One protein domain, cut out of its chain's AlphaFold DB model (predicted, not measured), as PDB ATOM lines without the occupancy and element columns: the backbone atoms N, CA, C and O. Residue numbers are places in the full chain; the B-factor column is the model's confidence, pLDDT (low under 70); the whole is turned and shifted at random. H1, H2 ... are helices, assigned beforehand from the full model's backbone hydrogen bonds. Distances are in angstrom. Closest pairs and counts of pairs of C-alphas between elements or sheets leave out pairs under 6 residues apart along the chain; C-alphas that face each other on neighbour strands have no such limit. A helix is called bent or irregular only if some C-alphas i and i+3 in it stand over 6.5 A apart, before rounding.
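This is residues 5 to 115 and 133 to 159 of the 924 residues of the protein "Hypothetical protein" of Polarella glacialis (UniProt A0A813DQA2). One long helix, H5, is bent into an L: its second arm, H5b, makes the core between H1 on one side and H7 on the other, while its first arm, H5a, leads away from this core. H2 packs on the corner of the L, the short H3 and H4 pack on H1, and H6 lies out beyond H7; residues 75 to 80 and 134 to 140 stick out. The printed part has 138 residues with seven named helices, H1 to H7 in order along the chain, and no named strand; the class is all helix. The whole is compact, with a radius of gyration of the C-alphas of 15.8 A and spans of 43 by 39 by 27 A.

After residues 5 to 17, with no named element, H1 takes residues 18 to 28, 15.5 A long, from C-alpha 18 at (-12.820, 33.258, -17.113). H2 is residues 31 to 45, 20.9 A long. H3 is residues 58 to 63 and H4 residues 65 to 68. H5, residues 79 to 104, was assigned as one helix by its hydrogen bonds but is bent: C-alphas 91 and 94 are 7.9 A apart. Its arms are H5a, residues 79 to 91, 19.1 A long, and H5b, residues 94 to 104, 15.6 A long. H6 is residues 136 to 144, 12.5 A long. H7 is residues 149 to 158, 14.5 A long, ending with C-alpha 158 at (-22.630, 47.180, -12.665).

H5 is the hub, and its arms are about perpendicular, at 85 degrees. H5b touches H1 about perpendicular, at 87 degrees, the closest C-alphas being those of Cys 22 and Val 99, 5.5 A apart. H5b touches H7 opposite ways at a tilt of 38 degrees, only just steep; the closest C-alphas, of Ser 97 and Tyr 157, are 5.0 A apart. H2 touches H5b at a steep tilt of 55 degrees, with the C-alphas of Ile 41 and Thr 94 closest at 5.9 A. H2 and H5a touch only at their ends, closest at the C-alphas of Gln 45 and Trp 91, 5.8 A. H1 touches H3 opposite ways at a shallow tilt of 9 degrees, closest at the C-alphas of Val 26 and Pro 58, 6.2 A, and touches H4 at those of Gln 19 and Val 67, 5.8 A. H6 and H7 are close but not clearly touching, the C-alphas of Tyr 143 and Met 152 being closest at 6.7 A. Every O i to N i+4 pair is within hydrogen-bond range in H1, H2, H3, H5b, H6 and H7, and 8 of 9 are in H5a; H4 is too short for such a pair.

The C-alphas of Ser 78 and Glu 110, the two farthest apart, are 43.9 A apart. Residues 116 to 132 are not printed, and C-alphas 115 and 133 are 28.2 A apart across this cut. The link from H2 to H3, 12 residues, is long. The mean pLDDT of the printed part is 80.3; it is under 70 at residues 5 to 15, 70 to 77, 107, 110 to 115 and 133 to 134.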
ATOM      1  N   ASP A   5     -12.757  37.543 -29.258       37.59
ATOM      2  CA  ASP A   5     -11.604  36.724 -29.677       37.59
ATOM      3  C   ASP A   5     -10.322  37.073 -28.887       37.59
ATOM      4  O   ASP A   5      -9.436  36.223 -28.729       37.59
ATOM      5  N   PHE A   6     -10.268  38.296 -28.338       48.16
ATOM      6  CA  PHE A   6      -9.211  38.845 -27.486       48.16
ATOM      7  C   PHE A   6      -9.773  39.465 -26.195       48.16
ATOM      8  O   PHE A   6      -9.276  40.511 -25.771       48.16
ATOM      9  N   GLY A   7     -10.826  38.869 -25.614       53.94
ATOM     10  CA  GLY A   7     -11.474  39.347 -24.386       53.94
ATOM     11  C   GLY A   7     -10.495  39.656 -23.237       53.94
ATOM     12  O   GLY A   7      -9.319  39.285 -23.313       53.94
ATOM     13  N   PRO A   8     -10.953  40.339 -22.172       53.84
ATOM     14  CA  PRO A   8     -10.080  40.829 -21.100       53.84
ATOM     15  C   PRO A   8      -9.156  39.743 -20.514       53.84
ATOM     16  O   PRO A   8      -7.991  40.021 -20.251       53.84
ATOM     17  N   PHE A   9      -9.627  38.495 -20.488       56.31
ATOM     18  CA  PHE A   9      -8.930  37.299 -20.006       56.31
ATOM     19  C   PHE A   9      -7.793  36.755 -20.901       56.31
ATOM     20  O   PHE A   9      -7.146  35.779 -20.540       56.31
ATOM     21  N   LYS A  10      -7.551  37.309 -22.102       50.62
ATOM     22  CA  LYS A  10      -6.565  36.767 -23.070       50.62
ATOM     23  C   LYS A  10      -5.274  37.575 -23.209       50.62
ATOM     24  O   LYS A  10      -4.339  37.115 -23.867       50.62
ATOM     25  N   ARG A  11      -5.196  38.791 -22.658       52.38
ATOM     26  CA  ARG A  11      -3.934  39.552 -22.629       52.38
ATOM     27  C   ARG A  11      -3.174  39.103 -21.389       52.38
ATOM     28  O   ARG A  11      -3.720  39.232 -20.306       52.38
ATOM     29  N   GLY A  12      -1.932  38.633 -21.541       50.81
ATOM     30  CA  GLY A  12      -1.085  38.048 -20.481       50.81
ATOM     31  C   GLY A  12      -0.703  38.952 -19.297       50.81
ATOM     32  O   GLY A  12       0.376  38.788 -18.741       50.81
ATOM     33  N   LYS A  13      -1.542  39.932 -18.947       53.22
ATOM     34  CA  LYS A  13      -1.540  40.643 -17.670       53.22
ATOM     35  C   LYS A  13      -2.474  39.994 -16.638       53.22
ATOM     36  O   LYS A  13      -2.196  40.131 -15.459       53.22
ATOM     37  N   THR A  14      -3.540  39.303 -17.050       56.16
ATOM     38  CA  THR A  14      -4.400  38.538 -16.129       56.16
ATOM     39  C   THR A  14      -3.852  37.122 -15.979       56.16
ATOM     40  O   THR A  14      -3.585  36.465 -16.988       56.16
ATOM     41  N   LYS A  15      -3.655  36.661 -14.737       65.50
ATOM     42  CA  LYS A  15      -3.167  35.300 -14.443       65.50
ATOM     43  C   LYS A  15      -4.258  34.231 -14.631       65.50
ATOM     44  O   LYS A  15      -3.904  33.084 -14.864       65.50
ATOM     45  N   LEU A  16      -5.538  34.620 -14.578       76.25
ATOM     46  CA  LEU A  16      -6.698  33.722 -14.608       76.25
ATOM     47  C   LEU A  16      -7.499  33.839 -15.912       76.25
ATOM     48  O   LEU A  16      -7.711  34.929 -16.456       76.25
ATOM     49  N   THR A  17      -7.970  32.699 -16.401       82.31
ATOM     50  CA  THR A  17      -9.031  32.585 -17.404       82.31
ATOM     51  C   THR A  17     -10.402  32.862 -16.775       82.31
ATOM     52  O   THR A  17     -10.543  32.882 -15.558       82.31
ATOM     53  N   LYS A  18     -11.440  33.069 -17.603       83.25
ATOM     54  CA  LYS A  18     -12.820  33.258 -17.113       83.25
ATOM     55  C   LYS A  18     -13.296  32.064 -16.271       83.25
ATOM     56  O   LYS A  18     -13.917  32.274 -15.239       83.25
ATOM     57  N   GLN A  19     -12.974  30.848 -16.719       87.12
ATOM     58  CA  GLN A  19     -13.289  29.608 -16.013       87.12
ATOM     59  C   GLN A  19     -12.589  29.573 -14.651       87.12
ATOM     60  O   GLN A  19     -13.265  29.471 -13.641       87.12
ATOM     61  N   GLU A  20     -11.266  29.765 -14.612       88.62
ATOM     62  CA  GLU A  20     -10.495  29.739 -13.358       88.62
ATOM     63  C   GLU A  20     -10.938  30.838 -12.379       88.62
ATOM     64  O   GLU A  20     -11.012  30.600 -11.180       88.62
ATOM     65  N   ALA A  21     -11.261  32.037 -12.878       88.75
ATOM     66  CA  ALA A  21     -11.798  33.117 -12.052       88.75
ATOM     67  C   ALA A  21     -13.168  32.750 -11.460       88.75
ATOM     68  O   ALA A  21     -13.417  33.026 -10.292       88.75
ATOM     69  N   CYS A  22     -14.039  32.103 -12.239       91.00
ATOM     70  CA  CYS A  22     -15.335  31.640 -11.754       91.00
ATOM     71  C   CYS A  22     -15.198  30.482 -10.757       91.00
ATOM     72  O   CYS A  22     -15.859  30.501  -9.730       91.00
ATOM     73  N   GLU A  23     -14.323  29.509 -11.023       92.69
ATOM     74  CA  GLU A  23     -14.034  28.382 -10.122       92.69
ATOM     75  C   GLU A  23     -13.548  28.871  -8.760       92.69
ATOM     76  O   GLU A  23     -14.051  28.432  -7.731       92.69
ATOM     77  N   GLN A  24     -12.607  29.816  -8.746       92.19
ATOM     78  CA  GLN A  24     -12.081  30.373  -7.502       92.19
ATOM     79  C   GLN A  24     -13.100  31.252  -6.774       92.19
ATOM     80  O   GLN A  24     -13.159  31.215  -5.547       92.19
ATOM     81  N   PHE A  25     -13.905  32.019  -7.514       92.12
ATOM     82  CA  PHE A  25     -14.988  32.808  -6.939       92.12
ATOM     83  C   PHE A  25     -16.028  31.909  -6.259       92.12
ATOM     84  O   PHE A  25     -16.286  32.063  -5.070       92.12
ATOM     85  N   VAL A  26     -16.554  30.926  -6.992       93.81
ATOM     86  CA  VAL A  26     -17.583  30.000  -6.509       93.81
ATOM     87  C   VAL A  26     -17.069  29.144  -5.348       93.81
ATOM     88  O   VAL A  26     -17.790  28.950  -4.376       93.81
ATOM     89  N   ALA A  27     -15.808  28.699  -5.383       93.19
ATOM     90  CA  ALA A  27     -15.195  27.966  -4.272       93.19
ATOM     91  C   ALA A  27     -15.056  28.799  -2.982       93.19
ATOM     92  O   ALA A  27     -14.898  28.228  -1.904       93.19
ATOM     93  N   GLY A  28     -15.075  30.131  -3.093       91.06
ATOM     94  CA  GLY A  28     -15.032  31.050  -1.960       91.06
ATOM     95  C   GLY A  28     -16.405  31.450  -1.418       91.06
ATOM     96  O   GLY A  28     -16.453  32.046  -0.347       91.06
ATOM     97  N   LEU A  29     -17.503  31.154  -2.119       91.81
ATOM     98  CA  LEU A  29     -18.839  31.584  -1.705       91.81
ATOM     99  C   LEU A  29     -19.362  30.787  -0.509       91.81
ATOM    100  O   LEU A  29     -19.240  29.562  -0.451       91.81
ATOM    101  N   SER A  30     -20.011  31.487   0.422       94.50
ATOM    102  CA  SER A  30     -20.878  30.830   1.397       94.50
ATOM    103  C   SER A  30     -22.197  30.402   0.740       94.50
ATOM    104  O   SER A  30     -22.574  30.904  -0.320       94.50
ATOM    105  N   THR A  31     -22.929  29.478   1.369       92.44
ATOM    106  CA  THR A  31     -24.261  29.069   0.893       92.44
ATOM    107  C   THR A  31     -25.244  30.244   0.857       92.44
ATOM    108  O   THR A  31     -26.073  30.306  -0.044       92.44
ATOM    109  N   GLU A  32     -25.139  31.173   1.814       93.56
ATOM    110  CA  GLU A  32     -25.995  32.365   1.892       93.56
ATOM    111  C   GLU A  32     -25.688  33.338   0.747       93.56
ATOM    112  O   GLU A  32     -26.604  33.723   0.023       93.56
ATOM    113  N   ASP A  33     -24.405  33.647   0.505       92.00
ATOM    114  CA  ASP A  33     -24.001  34.519  -0.611       92.00
ATOM    115  C   ASP A  33     -24.409  33.905  -1.962       92.00
ATOM    116  O   ASP A  33     -24.863  34.601  -2.868       92.00
ATOM    117  N   TYR A  34     -24.268  32.580  -2.109       92.56
ATOM    118  CA  TYR A  34     -24.702  31.873  -3.313       92.56
ATOM    119  C   TYR A  34     -26.204  32.050  -3.562       92.56
ATOM    120  O   TYR A  34     -26.611  32.314  -4.691       92.56
ATOM    121  N   GLN A  35     -27.023  31.940  -2.513       92.81
ATOM    122  CA  GLN A  35     -28.468  32.129  -2.614       92.81
ATOM    123  C   GLN A  35     -28.838  33.571  -3.000       92.81
ATOM    124  O   GLN A  35     -29.716  33.759  -3.838       92.81
ATOM    125  N   GLU A  36     -28.139  34.579  -2.477       92.81
ATOM    126  CA  GLU A  36     -28.343  35.979  -2.875       92.81
ATOM    127  C   GLU A  36     -28.057  36.186  -4.373       92.81
ATOM    128  O   GLU A  36     -28.862  36.772  -5.099       92.81
ATOM    129  N   TYR A  37     -26.957  35.622  -4.886       92.75
ATOM    130  CA  TYR A  37     -26.661  35.687  -6.319       92.75
ATOM    131  C   TYR A  37     -27.686  34.949  -7.179       92.75
ATOM    132  O   TYR A  37     -27.955  35.369  -8.303       92.75
ATOM    133  N   MET A  38     -28.252  33.858  -6.673       93.50
ATOM    134  CA  MET A  38     -29.323  33.131  -7.345       93.50
ATOM    135  C   MET A  38     -30.588  33.972  -7.465       93.50
ATOM    136  O   MET A  38     -31.192  34.011  -8.535       93.50
ATOM    137  N   GLU A  39     -30.948  34.693  -6.407       91.31
ATOM    138  CA  GLU A  39     -32.062  35.640  -6.422       91.31
ATOM    139  C   GLU A  39     -31.806  36.794  -7.399       91.31
ATOM    140  O   GLU A  39     -32.708  37.178  -8.145       91.31
ATOM    141  N   ASP A  40     -30.574  37.300  -7.469       90.19
ATOM    142  CA  ASP A  40     -30.189  38.326  -8.439       90.19
ATOM    143  C   ASP A  40     -30.212  37.817  -9.887       90.19
ATOM    144  O   ASP A  40     -30.682  38.534 -10.770       90.19
ATOM    145  N   ILE A  41     -29.745  36.590 -10.150       91.19
ATOM    146  CA  ILE A  41     -29.818  35.957 -11.478       91.19
ATOM    147  C   ILE A  41     -31.281  35.745 -11.874       91.19
ATOM    148  O   ILE A  41     -31.665  36.100 -12.988       91.19
ATOM    149  N   ALA A  42     -32.098  35.208 -10.966       90.06
ATOM    150  CA  ALA A  42     -33.522  34.983 -11.179       90.06
ATOM    151  C   ALA A  42     -34.244  36.304 -11.487       90.06
ATOM    152  O   ALA A  42     -34.928  36.417 -12.505       90.06
ATOM    153  N   ARG A  43     -33.995  37.351 -10.688       86.38
ATOM    154  CA  ARG A  43     -34.512  38.709 -10.926       86.38
ATOM    155  C   ARG A  43     -34.036  39.264 -12.267       86.38
ATOM    156  O   ARG A  43     -34.818  39.854 -13.007       86.38
ATOM    157  N   ASP A  44     -32.766  39.062 -12.610       86.06
ATOM    158  CA  ASP A  44     -32.195  39.577 -13.849       86.06
ATOM    159  C   ASP A  44     -32.702  38.868 -15.109       86.06
ATOM    160  O   ASP A  44     -32.709  39.456 -16.197       86.06
ATOM    161  N   GLN A  45     -33.121  37.618 -14.981       86.50
ATOM    162  CA  GLN A  45     -33.698  36.846 -16.074       86.50
ATOM    163  C   GLN A  45     -35.236  36.903 -16.075       86.50
ATOM    164  O   GLN A  45     -35.845  36.430 -17.034       86.50
ATOM    165  N   ALA A  46     -35.837  37.530 -15.053       86.00
ATOM    166  CA  ALA A  46     -37.260  37.459 -14.717       86.00
ATOM    167  C   ALA A  46     -37.768  36.010 -14.740       86.00
ATOM    168  O   ALA A  46     -38.718  35.655 -15.436       86.00
ATOM    169  N   LEU A  47     -37.047  35.155 -14.017       89.44
ATOM    170  CA  LEU A  47     -37.368  33.748 -13.850       89.44
ATOM    171  C   LEU A  47     -37.705  33.459 -12.387       89.44
ATOM    172  O   LEU A  47     -37.160  34.105 -11.487       89.44
ATOM    173  N   PRO A  48     -38.564  32.463 -12.127       90.50
ATOM    174  CA  PRO A  48     -38.659  31.847 -10.813       90.50
ATOM    175  C   PRO A  48     -37.289  31.351 -10.329       90.50
ATOM    176  O   PRO A  48     -36.453  30.927 -11.126       90.50
ATOM    177  N   LEU A  49     -37.066  31.366  -9.013       92.06
ATOM    178  CA  LEU A  49     -35.801  30.918  -8.415       92.06
ATOM    179  C   LEU A  49     -35.508  29.429  -8.686       92.06
ATOM    180  O   LEU A  49     -34.355  29.013  -8.651       92.06
ATOM    181  N   ASP A  50     -36.551  28.636  -8.938       92.56
ATOM    182  CA  ASP A  50     -36.501  27.206  -9.247       92.56
ATOM    183  C   ASP A  50     -36.505  26.890 -10.757       92.56
ATOM    184  O   ASP A  50     -36.620  25.722 -11.135       92.56
ATOM    185  N   ASP A  51     -36.382  27.899 -11.626       93.69
ATOM    186  CA  ASP A  51     -36.309  27.703 -13.076       93.69
ATOM    187  C   ASP A  51     -34.961  27.098 -13.508       93.69
ATOM    188  O   ASP A  51     -33.909  27.438 -12.971       93.69
ATOM    189  N   GLU A  52     -34.973  26.241 -14.537       89.62
ATOM    190  CA  GLU A  52     -33.765  25.605 -15.093       89.62
ATOM    191  C   GLU A  52     -32.721  26.618 -15.616       89.62
ATOM    192  O   GLU A  52     -31.556  26.266 -15.817       89.62
ATOM    193  N   GLY A  53     -33.120  27.867 -15.881       86.81
ATOM    194  CA  GLY A  53     -32.217  28.958 -16.245       86.81
ATOM    195  C   GLY A  53     -31.366  29.494 -15.087       86.81
ATOM    196  O   GLY A  53     -30.319  30.099 -15.343       86.81
ATOM    197  N   VAL A  54     -31.774  29.246 -13.838       92.62
ATOM    198  CA  VAL A  54     -31.103  29.725 -12.624       92.62
ATOM    199  C   VAL A  54     -30.269  28.571 -12.028       92.62
ATOM    200  O   VAL A  54     -30.829  27.530 -11.695       92.62
ATOM    201  N   PRO A  55     -28.932  28.690 -11.891       93.62
ATOM    202  CA  PRO A  55     -28.080  27.547 -11.524       93.62
ATOM    203  C   PRO A  55     -28.320  27.002 -10.101       93.62
ATOM    204  O   PRO A  55     -27.846  27.573  -9.128       93.62
ATOM    205  N   ALA A  56     -28.957  25.849  -9.914       94.19
ATOM    206  CA  ALA A  56     -29.322  25.359  -8.576       94.19
ATOM    207  C   ALA A  56     -28.115  25.023  -7.672       94.19
ATOM    208  O   ALA A  56     -28.268  24.870  -6.457       94.19
ATOM    209  N   SER A  57     -26.911  24.907  -8.244       95.06
ATOM    210  CA  SER A  57     -25.675  24.600  -7.521       95.06
ATOM    211  C   SER A  57     -24.436  25.306  -8.097       95.06
ATOM    212  O   SER A  57     -24.390  25.604  -9.294       95.06
ATOM    213  N   PRO A  58     -23.392  25.518  -7.270       94.31
ATOM    214  CA  PRO A  58     -22.053  25.921  -7.701       94.31
ATOM    215  C   PRO A  58     -21.552  25.227  -8.974       94.31
ATOM    216  O   PRO A  58     -21.002  25.873  -9.868       94.31
ATOM    217  N   GLU A  59     -21.759  23.915  -9.079       94.62
ATOM    218  CA  GLU A  59     -21.362  23.111 -10.231       94.62
ATOM    219  C   GLU A  59     -22.140  23.506 -11.491       94.62
ATOM    220  O   GLU A  59     -21.533  23.728 -12.540       94.62
ATOM    221  N   GLU A  60     -23.459  23.685 -11.387       93.50
ATOM    222  CA  GLU A  60     -24.290  24.164 -12.498       93.50
ATOM    223  C   GLU A  60     -23.902  25.583 -12.933       93.50
ATOM    224  O   GLU A  60     -23.915  25.892 -14.127       93.50
ATOM    225  N   TRP A  61     -23.484  26.446 -12.001       92.56
ATOM    226  CA  TRP A  61     -22.965  27.770 -12.344       92.56
ATOM    227  C   TRP A  61     -21.680  27.644 -13.176       92.56
ATOM    228  O   TRP A  61     -21.541  28.306 -14.211       92.56
ATOM    229  N   LEU A  62     -20.749  26.769 -12.786       91.88
ATOM    230  CA  LEU A  62     -19.506  26.525 -13.534       91.88
ATOM    231  C   LEU A  62     -19.742  25.890 -14.907       91.88
ATOM    232  O   LEU A  62     -18.987  26.168 -15.843       91.88
ATOM    233  N   GLU A  63     -20.788  25.077 -15.034       91.50
ATOM    234  CA  GLU A  63     -21.249  24.496 -16.298       91.50
ATOM    235  C   GLU A  63     -22.123  25.456 -17.115       91.50
ATOM    236  O   GLU A  63     -22.424  25.195 -18.288       91.50
ATOM    237  N   SER A  64     -22.503  26.597 -16.531       89.00
ATOM    238  CA  SER A  64     -23.351  27.563 -17.205       89.00
ATOM    239  C   SER A  64     -22.698  28.034 -18.499       89.00
ATOM    240  O   SER A  64     -21.484  28.242 -18.640       89.00
ATOM    241  N   ARG A  65     -23.563  28.275 -19.480       85.31
ATOM    242  CA  ARG A  65     -23.174  28.755 -20.803       85.31
ATOM    243  C   ARG A  65     -22.302  30.012 -20.736       85.31
ATOM    244  O   ARG A  65     -21.454  30.203 -21.615       85.31
ATOM    245  N   THR A  66     -22.531  30.857 -19.735       84.12
ATOM    246  CA  THR A  66     -21.788  32.089 -19.496       84.12
ATOM    247  C   THR A  66     -20.312  31.801 -19.269       84.12
ATOM    248  O   THR A  66     -19.469  32.491 -19.848       84.12
ATOM    249  N   VAL A  67     -19.978  30.803 -18.451       85.75
ATOM    250  CA  VAL A  67     -18.596  30.495 -18.063       85.75
ATOM    251  C   VAL A  67     -17.886  29.704 -19.169       85.75
ATOM    252  O   VAL A  67     -16.809  30.122 -19.608       85.75
ATOM    253  N   ASP A  68     -18.534  28.667 -19.717       83.31
ATOM    254  CA  ASP A  68     -17.955  27.787 -20.748       83.31
ATOM    255  C   ASP A  68     -17.701  28.513 -22.089       83.31
ATOM    256  O   ASP A  68     -16.685  28.318 -22.774       83.31
ATOM    257  N   LYS A  69     -18.597  29.425 -22.504       78.31
ATOM    258  CA  LYS A  69     -18.472  30.078 -23.817       78.31
ATOM    259  C   LYS A  69     -17.553  31.294 -23.781       78.31
ATOM    260  O   LYS A  69     -17.683  32.218 -22.987       78.31
ATOM    261  N   ARG A  70     -16.705  31.399 -24.810       66.50
ATOM    262  CA  ARG A  70     -15.774  32.525 -25.053       66.50
ATOM    263  C   ARG A  70     -16.454  33.870 -25.410       66.50
ATOM    264  O   ARG A  70     -15.780  34.775 -25.899       66.50
ATOM    265  N   GLY A  71     -17.759  34.016 -25.171       66.38
ATOM    266  CA  GLY A  71     -18.593  35.154 -25.574       66.38
ATOM    267  C   GLY A  71     -19.030  35.123 -27.048       66.38
ATOM    268  O   GLY A  71     -18.573  34.292 -27.834       66.38
ATOM    269  N   ILE A  72     -19.925  36.039 -27.451       66.25
ATOM    270  CA  ILE A  72     -20.355  36.160 -28.858       66.25
ATOM    271  C   ILE A  72     -19.385  37.001 -29.668       66.25
ATOM    272  O   ILE A  72     -19.051  38.129 -29.305       66.25
ATOM    273  N   PHE A  73     -19.036  36.494 -30.849       68.06
ATOM    274  CA  PHE A  73     -18.393  37.279 -31.887       68.06
ATOM    275  C   PHE A  73     -19.409  38.091 -32.706       68.06
ATOM    276  O   PHE A  73     -20.100  37.572 -33.590       68.06
ATOM    277  N   VAL A  74     -19.462  39.402 -32.468       62.66
ATOM    278  CA  VAL A  74     -20.234  40.320 -33.315       62.66
ATOM    279  C   VAL A  74     -19.375  40.738 -34.507       62.66
ATOM    280  O   VAL A  74     -18.531  41.630 -34.408       62.66
ATOM    281  N   LYS A  75     -19.603  40.120 -35.675       61.84
ATOM    282  CA  LYS A  75     -19.032  40.606 -36.945       61.84
ATOM    283  C   LYS A  75     -19.410  42.075 -37.136       61.84
ATOM    284  O   LYS A  75     -20.590  42.403 -37.279       61.84
ATOM    285  N   TYR A  76     -18.403  42.950 -37.169       50.44
ATOM    286  CA  TYR A  76     -18.579  44.381 -37.406       50.44
ATOM    287  C   TYR A  76     -19.511  44.606 -38.612       50.44
ATOM    288  O   TYR A  76     -19.196  44.149 -39.711       50.44
ATOM    289  N   LYS A  77     -20.612  45.350 -38.395       57.06
ATOM    290  CA  LYS A  77     -21.654  45.786 -39.363       57.06
ATOM    291  C   LYS A  77     -22.953  44.963 -39.457       57.06
ATOM    292  O   LYS A  77     -23.807  45.357 -40.247       57.06
ATOM    293  N   SER A  78     -23.162  43.897 -38.678       71.19
ATOM    294  CA  SER A  78     -24.492  43.253 -38.604       71.19
ATOM    295  C   SER A  78     -25.272  43.738 -37.379       71.19
ATOM    296  O   SER A  78     -24.913  43.396 -36.256       71.19
ATOM    297  N   TRP A  79     -26.338  44.519 -37.598       78.81
ATOM    298  CA  TRP A  79     -27.249  44.974 -36.535       78.81
ATOM    299  C   TRP A  79     -27.867  43.795 -35.774       78.81
ATOM    300  O   TRP A  79     -27.786  43.747 -34.555       78.81
ATOM    301  N   PHE A  80     -28.388  42.790 -36.483       82.50
ATOM    302  CA  PHE A  80     -29.011  41.631 -35.837       82.50
ATOM    303  C   PHE A  80     -28.017  40.769 -35.055       82.50
ATOM    304  O   PHE A  80     -28.385  40.217 -34.027       82.50
ATOM    305  N   ASN A  81     -26.743  40.708 -35.457       78.69
ATOM    306  CA  ASN A  81     -25.736  40.026 -34.633       78.69
ATOM    307  C   ASN A  81     -25.439  40.805 -33.347       78.69
ATOM    308  O   ASN A  81     -25.106  40.190 -32.341       78.69
ATOM    309  N   ALA A  82     -25.532  42.142 -33.380       82.81
ATOM    310  CA  ALA A  82     -25.422  42.950 -32.173       82.81
ATOM    311  C   ALA A  82     -26.616  42.696 -31.246       82.81
ATOM    312  O   ALA A  82     -26.389  42.457 -30.071       82.81
ATOM    313  N   VAL A  83     -27.843  42.627 -31.778       86.12
ATOM    314  CA  VAL A  83     -29.044  42.252 -31.004       86.12
ATOM    315  C   VAL A  83     -28.893  40.870 -30.369       86.12
ATOM    316  O   VAL A  83     -29.174  40.718 -29.191       86.12
ATOM    317  N   VAL A  84     -28.389  39.867 -31.099       86.25
ATOM    318  CA  VAL A  84     -28.117  38.532 -30.529       86.25
ATOM    319  C   VAL A  84     -27.109  38.605 -29.380       86.25
ATOM    320  O   VAL A  84     -27.274  37.913 -28.382       86.25
ATOM    321  N   ALA A  85     -26.081  39.449 -29.499       85.56
ATOM    322  CA  ALA A  85     -25.127  39.674 -28.418       85.56
ATOM    323  C   ALA A  85     -25.730  40.398 -27.225       85.56
ATOM    324  O   ALA A  85     -25.480  39.974 -26.108       85.56
ATOM    325  N   MET A  86     -26.542  41.429 -27.448       88.31
ATOM    326  CA  MET A  86     -27.279  42.101 -26.377       88.31
ATOM    327  C   MET A  86     -28.200  41.113 -25.665       88.31
ATOM    328  O   MET A  86     -28.161  41.042 -24.449       88.31
ATOM    329  N   HIS A  87     -28.921  40.276 -26.416       88.38
ATOM    330  CA  HIS A  87     -29.791  39.257 -25.845       88.38
ATOM    331  C   HIS A  87     -29.016  38.246 -25.008       88.38
ATOM    332  O   HIS A  87     -29.499  37.861 -23.969       88.38
ATOM    333  N   TRP A  88     -27.814  37.806 -25.386       86.94
ATOM    334  CA  TRP A  88     -27.081  36.911 -24.473       86.94
ATOM    335  C   TRP A  88     -26.547  37.667 -23.258       86.94
ATOM    336  O   TRP A  88     -26.523  37.115 -22.170       86.94
ATOM    337  N   LEU A  89     -26.150  38.931 -23.424       86.94
ATOM    338  CA  LEU A  89     -25.684  39.736 -22.299       86.94
ATOM    339  C   LEU A  89     -26.766  39.920 -21.237       86.94
ATOM    340  O   LEU A  89     -26.417  39.919 -20.068       86.94
ATOM    341  N   THR A  90     -28.043  40.045 -21.612       88.19
ATOM    342  CA  THR A  90     -29.130  40.197 -20.631       88.19
ATOM    343  C   THR A  90     -29.330  38.954 -19.764       88.19
ATOM    344  O   THR A  90     -29.792  39.101 -18.643       88.19
ATOM    345  N   TRP A  91     -28.947  37.767 -20.246       86.12
ATOM    346  CA  TRP A  91     -28.989  36.512 -19.480       86.12
ATOM    347  C   TRP A  91     -27.711  36.279 -18.670       86.12
ATOM    348  O   TRP A  91     -27.751  35.777 -17.551       86.12
ATOM    349  N   ASP A  92     -26.568  36.669 -19.232       86.81
ATOM    350  CA  ASP A  92     -25.247  36.410 -18.662       86.81
ATOM    351  C   ASP A  92     -24.801  37.508 -17.670       86.81
ATOM    352  O   ASP A  92     -23.677  37.453 -17.168       86.81
ATOM    353  N   TRP A  93     -25.627  38.536 -17.438       89.44
ATOM    354  CA  TRP A  93     -25.217  39.818 -16.852       89.44
ATOM    355  C   TRP A  93     -24.612  39.687 -15.453       89.44
ATOM    356  O   TRP A  93     -23.452  40.055 -15.257       89.44
ATOM    357  N   THR A  94     -25.366  39.119 -14.508       89.75
ATOM    358  CA  THR A  94     -24.982  38.955 -13.096       89.75
ATOM    359  C   THR A  94     -23.701  38.132 -12.984       89.75
ATOM    360  O   THR A  94     -22.696  38.591 -12.444       89.75
ATOM    361  N   ILE A  95     -23.690  36.955 -13.621       88.94
ATOM    362  CA  ILE A  95     -22.544  36.039 -13.634       88.94
ATOM    363  C   ILE A  95     -21.309  36.721 -14.236       88.94
ATOM    364  O   ILE A  95     -20.203  36.614 -13.706       88.94
ATOM    365  N   ALA A  96     -21.464  37.421 -15.362       88.75
ATOM    366  CA  ALA A  96     -20.350  38.094 -16.016       88.75
ATOM    367  C   ALA A  96     -19.794  39.251 -15.178       88.75
ATOM    368  O   ALA A  96     -18.574  39.420 -15.176       88.75
ATOM    369  N   SER A  97     -20.653  40.006 -14.484       89.94
ATOM    370  CA  SER A  97     -20.246  41.095 -13.588       89.94
ATOM    371  C   SER A  97     -19.325  40.576 -12.490       89.94
ATOM    372  O   SER A  97     -18.163  40.966 -12.386       89.94
ATOM    373  N   VAL A  98     -19.809  39.566 -11.773       89.94
ATOM    374  CA  VAL A  98     -19.146  38.980 -10.611       89.94
ATOM    375  C   VAL A  98     -17.808  38.333 -10.978       89.94
ATOM    376  O   VAL A  98     -16.787  38.561 -10.328       89.94
ATOM    377  N   VAL A  99     -17.766  37.586 -12.087       88.06
ATOM    378  CA  VAL A  99     -16.519  36.978 -12.576       88.06
ATOM    379  C   VAL A  99     -15.505  38.042 -13.012       88.06
ATOM    380  O   VAL A  99     -14.296  37.845 -12.863       88.06
ATOM    381  N   LEU A 100     -15.960  39.170 -13.569       87.50
ATOM    382  CA  LEU A 100     -15.073  40.269 -13.955       87.50
ATOM    383  C   LEU A 100     -14.517  41.015 -12.743       87.50
ATOM    384  O   LEU A 100     -13.334  41.357 -12.769       87.50
ATOM    385  N   ASP A 101     -15.322  41.229 -11.705       88.38
ATOM    386  CA  ASP A 101     -14.866  41.826 -10.449       88.38
ATOM    387  C   ASP A 101     -13.817  40.961  -9.775       88.38
ATOM    388  O   ASP A 101     -12.738  41.449  -9.433       88.38
ATOM    389  N   TYR A 102     -14.086  39.659  -9.661       88.38
ATOM    390  CA  TYR A 102     -13.128  38.721  -9.094       88.38
ATOM    391  C   TYR A 102     -11.811  38.733  -9.878       88.38
ATOM    392  O   TYR A 102     -10.732  38.822  -9.301       88.38
ATOM    393  N   ALA A 103     -11.885  38.733 -11.212       85.06
ATOM    394  CA  ALA A 103     -10.702  38.782 -12.064       85.06
ATOM    395  C   ALA A 103      -9.931  40.115 -12.006       85.06
ATOM    396  O   ALA A 103      -8.780  40.169 -12.452       85.06
ATOM    397  N   LEU A 104     -10.562  41.195 -11.534       84.31
ATOM    398  CA  LEU A 104      -9.940  42.507 -11.353       84.31
ATOM    399  C   LEU A 104      -9.226  42.659 -10.011       84.31
ATOM    400  O   LEU A 104      -8.373  43.547  -9.922       84.31
ATOM    401  N   LYS A 105      -9.542  41.822  -9.016       84.56
ATOM    402  CA  LYS A 105      -8.829  41.798  -7.736       84.56
ATOM    403  C   LYS A 105      -7.365  41.416  -7.947       84.56
ATOM    404  O   LYS A 105      -7.050  40.545  -8.764       84.56
ATOM    405  N   ASP A 106      -6.464  42.091  -7.239       74.94
ATOM    406  CA  ASP A 106      -5.049  41.733  -7.266       74.94
ATOM    407  C   ASP A 106      -4.872  40.422  -6.481       74.94
ATOM    408  O   ASP A 106      -5.254  40.377  -5.314       74.94
ATOM    409  N   PRO A 107      -4.338  39.338  -7.073       67.62
ATOM    410  CA  PRO A 107      -4.153  38.067  -6.366       67.62
ATOM    411  C   PRO A 107      -3.212  38.161  -5.153       67.62
ATOM    412  O   PRO A 107      -3.153  37.208  -4.380       67.62
ATOM    413  N   ASP A 108      -2.459  39.258  -5.022       72.75
ATOM    414  CA  ASP A 108      -1.553  39.506  -3.899       72.75
ATOM    415  C   ASP A 108      -2.226  40.303  -2.748       72.75
ATOM    416  O   ASP A 108      -1.638  40.425  -1.673       72.75
ATOM    417  N   GLU A 109      -3.449  40.822  -2.934       71.56
ATOM    418  CA  GLU A 109      -4.291  41.343  -1.845       71.56
ATOM    419  C   GLU A 109      -5.042  40.161  -1.202       71.56
ATOM    420  O   GLU A 109      -5.693  39.386  -1.905       71.56
ATOM    421  N   GLU A 110      -4.916  39.968   0.123       60.44
ATOM    422  CA  GLU A 110      -5.610  38.879   0.831       60.44
ATOM    423  C   GLU A 110      -7.112  38.888   0.493       60.44
ATOM    424  O   GLU A 110      -7.710  39.965   0.409       60.44
ATOM    425  N   PRO A 111      -7.736  37.711   0.291       53.22
ATOM    426  CA  PRO A 111      -9.131  37.615  -0.100       53.22
ATOM    427  C   PRO A 111     -10.039  38.023   1.066       53.22
ATOM    428  O   PRO A 111     -10.628  37.181   1.738       53.22
ATOM    429  N   GLU A 112     -10.219  39.324   1.279       57.22
ATOM    430  CA  GLU A 112     -11.486  39.813   1.802       57.22
ATOM    431  C   GLU A 112     -12.543  39.399   0.776       57.22
ATOM    432  O   GLU A 112     -12.519  39.830  -0.391       57.22
ATOM    433  N   LEU A 113     -13.412  38.466   1.187       54.59
ATOM    434  CA  LEU A 113     -14.595  38.056   0.438       54.59
ATOM    435  C   LEU A 113     -15.224  39.321  -0.137       54.59
ATOM    436  O   LEU A 113     -15.569  40.236   0.611       54.59
ATOM    437  N   ALA A 114     -15.283  39.407  -1.472       49.78
ATOM    438  CA  ALA A 114     -16.021  40.485  -2.109       49.78
ATOM    439  C   ALA A 114     -17.471  40.229  -1.755       49.78
ATOM    440  O   ALA A 114     -18.170  39.539  -2.485       49.78
ATOM    441  N   ARG A 115     -17.922  40.821  -0.653       52.31
ATOM    442  CA  ARG A 115     -19.281  41.308  -0.670       52.31
ATOM    443  C   ARG A 115     -19.353  42.205  -1.897       52.31
ATOM    444  O   ARG A 115     -18.425  43.011  -2.086       52.31
ATOM    445  N   PRO A 133     -22.078  60.130 -19.923       69.94
ATOM    446  CA  PRO A 133     -21.426  60.626 -21.119       69.94
ATOM    447  C   PRO A 133     -22.368  60.594 -22.331       69.94
ATOM    448  O   PRO A 133     -22.375  59.656 -23.125       69.94
ATOM    449  N   VAL A 134     -23.058  61.707 -22.581       68.50
ATOM    450  CA  VAL A 134     -23.953  61.924 -23.735       68.50
ATOM    451  C   VAL A 134     -23.230  61.949 -25.085       68.50
ATOM    452  O   VAL A 134     -23.851  61.946 -26.153       68.50
ATOM    453  N   THR A 135     -21.893  61.970 -25.085       73.56
ATOM    454  CA  THR A 135     -21.089  61.915 -26.308       73.56
ATOM    455  C   THR A 135     -20.066  60.794 -26.266       73.56
ATOM    456  O   THR A 135     -19.460  60.492 -25.243       73.56
ATOM    457  N   LYS A 136     -19.751  60.252 -27.448       70.50
ATOM    458  CA  LYS A 136     -18.669  59.273 -27.617       70.50
ATOM    459  C   LYS A 136     -17.324  59.768 -27.062       70.50
ATOM    460  O   LYS A 136     -16.506  58.962 -26.635       70.50
ATOM    461  N   ALA A 137     -17.064  61.075 -27.123       74.25
ATOM    462  CA  ALA A 137     -15.841  61.669 -26.593       74.25
ATOM    463  C   ALA A 137     -15.841  61.693 -25.060       74.25
ATOM    464  O   ALA A 137     -14.840  61.289 -24.475       74.25
ATOM    465  N   GLY A 138     -16.957  62.091 -24.435       78.38
ATOM    466  CA  GLY A 138     -17.149  61.998 -22.983       78.38
ATOM    467  C   GLY A 138     -17.000  60.560 -22.496       78.38
ATOM    468  O   GLY A 138     -16.236  60.288 -21.581       78.38
ATOM    469  N   LEU A 139     -17.585  59.619 -23.236       75.25
ATOM    470  CA  LEU A 139     -17.485  58.194 -22.957       75.25
ATOM    471  C   LEU A 139     -16.018  57.725 -22.972       75.25
ATOM    472  O   LEU A 139     -15.541  57.124 -22.018       75.25
ATOM    473  N   TYR A 140     -15.249  58.085 -24.008       77.00
ATOM    474  CA  TYR A 140     -13.811  57.791 -24.044       77.00
ATOM    475  C   TYR A 140     -13.002  58.511 -22.961       77.00
ATOM    476  O   TYR A 140     -11.968  57.982 -22.561       77.00
ATOM    477  N   LYS A 141     -13.418  59.701 -22.518       81.12
ATOM    478  CA  LYS A 141     -12.757  60.444 -21.437       81.12
ATOM    479  C   LYS A 141     -12.948  59.715 -20.108       81.12
ATOM    480  O   LYS A 141     -11.954  59.450 -19.441       81.12
ATOM    481  N   ASN A 142     -14.169  59.270 -19.811       74.19
ATOM    482  CA  ASN A 142     -14.452  58.420 -18.651       74.19
ATOM    483  C   ASN A 142     -13.606  57.137 -18.709       74.19
ATOM    484  O   ASN A 142     -13.053  56.699 -17.705       74.19
ATOM    485  N   TYR A 143     -13.384  56.588 -19.909       77.69
ATOM    486  CA  TYR A 143     -12.557  55.389 -20.086       77.69
ATOM    487  C   TYR A 143     -11.061  55.604 -19.896       77.69
ATOM    488  O   TYR A 143     -10.365  54.649 -19.566       77.69
ATOM    489  N   GLN A 144     -10.541  56.810 -20.137       79.31
ATOM    490  CA  GLN A 144      -9.118  57.085 -19.918       79.31
ATOM    491  C   GLN A 144      -8.736  56.962 -18.440       79.31
ATOM    492  O   GLN A 144      -7.582  56.660 -18.147       79.31
ATOM    493  N   ASN A 145      -9.709  57.118 -17.537       77.25
ATOM    494  CA  ASN A 145      -9.518  56.951 -16.100       77.25
ATOM    495  C   ASN A 145      -9.524  55.474 -15.664       77.25
ATOM    496  O   ASN A 145      -9.049  55.151 -14.578       77.25
ATOM    497  N   LEU A 146     -10.017  54.554 -16.503       79.06
ATOM    498  CA  LEU A 146     -10.071  53.131 -16.178       79.06
ATOM    499  C   LEU A 146      -8.771  52.433 -16.599       79.06
ATOM    500  O   LEU A 146      -8.354  52.489 -17.757       79.06
ATOM    501  N   LYS A 147      -8.136  51.728 -15.648       71.62
ATOM    502  CA  LYS A 147      -6.808  51.098 -15.815       71.62
ATOM    503  C   LYS A 147      -6.717  50.178 -17.042       71.62
ATOM    504  O   LYS A 147      -5.645  50.039 -17.636       71.62
ATOM    505  N   ASN A 148      -7.809  49.497 -17.407       78.00
ATOM    506  CA  ASN A 148      -7.844  48.556 -18.525       78.00
ATOM    507  C   ASN A 148      -9.280  48.319 -19.061       78.00
ATOM    508  O   ASN A 148     -10.276  48.758 -18.493       78.00
ATOM    509  N   THR A 149      -9.386  47.582 -20.174       77.62
ATOM    510  CA  THR A 149     -10.668  47.210 -20.809       77.62
ATOM    511  C   THR A 149     -11.539  46.291 -19.940       77.62
ATOM    512  O   THR A 149     -12.747  46.244 -20.153       77.62
ATOM    513  N   MET A 150     -10.949  45.564 -18.986       77.69
ATOM    514  CA  MET A 150     -11.672  44.691 -18.055       77.69
ATOM    515  C   MET A 150     -12.416  45.519 -17.008       77.69
ATOM    516  O   MET A 150     -13.615  45.341 -16.880       77.69
ATOM    517  N   GLY A 151     -11.756  46.511 -16.399       82.00
ATOM    518  CA  GLY A 151     -12.373  47.473 -15.477       82.00
ATOM    519  C   GLY A 151     -13.493  48.268 -16.137       82.00
ATOM    520  O   GLY A 151     -14.555  48.442 -15.561       82.00
ATOM    521  N   MET A 152     -13.306  48.653 -17.402       81.88
ATOM    522  CA  MET A 152     -14.384  49.239 -18.204       81.88
ATOM    523  C   MET A 152     -15.552  48.277 -18.433       81.88
ATOM    524  O   MET A 152     -16.694  48.711 -18.455       81.88
ATOM    525  N   SER A 153     -15.279  46.987 -18.635       82.69
ATOM    526  CA  SER A 153     -16.348  46.006 -18.826       82.69
ATOM    527  C   SER A 153     -17.101  45.771 -17.520       82.69
ATOM    528  O   SER A 153     -18.317  45.869 -17.546       82.69
ATOM    529  N   ALA A 154     -16.395  45.542 -16.407       84.94
ATOM    530  CA  ALA A 154     -16.983  45.393 -15.075       84.94
ATOM    531  C   ALA A 154     -17.868  46.593 -14.721       84.94
ATOM    532  O   ALA A 154     -19.031  46.416 -14.397       84.94
ATOM    533  N   HIS A 155     -17.374  47.818 -14.936       84.94
ATOM    534  CA  HIS A 155     -18.162  49.031 -14.717       84.94
ATOM    535  C   HIS A 155     -19.493  49.042 -15.492       84.94
ATOM    536  O   HIS A 155     -20.507  49.413 -14.919       84.94
ATOM    537  N   PHE A 156     -19.527  48.589 -16.753       86.06
ATOM    538  CA  PHE A 156     -20.805  48.477 -17.476       86.06
ATOM    539  C   PHE A 156     -21.704  47.365 -16.966       86.06
ATOM    540  O   PHE A 156     -22.911  47.519 -17.057       86.06
ATOM    541  N   TYR A 157     -21.152  46.252 -16.483       87.75
ATOM    542  CA  TYR A 157     -21.973  45.190 -15.902       87.75
ATOM    543  C   TYR A 157     -22.544  45.574 -14.527       87.75
ATOM    544  O   TYR A 157     -23.511  44.966 -14.086       87.75
ATOM    545  N   HIS A 158     -22.021  46.610 -13.875       85.69
ATOM    546  CA  HIS A 158     -22.630  47.180 -12.665       85.69
ATOM    547  C   HIS A 158     -23.701  48.232 -12.944       85.69
ATOM    548  O   HIS A 158     -24.462  48.592 -12.052       85.69
ATOM    549  N   ASP A 159     -23.785  48.724 -14.177       86.44
ATOM    550  CA  ASP A 159     -24.757  49.739 -14.563       86.44
ATOM    551  C   ASP A 159     -26.132  49.101 -14.834       86.44
ATOM    552  O   ASP A 159     -26.388  48.533 -15.902       86.44
TER     553      ASP A 159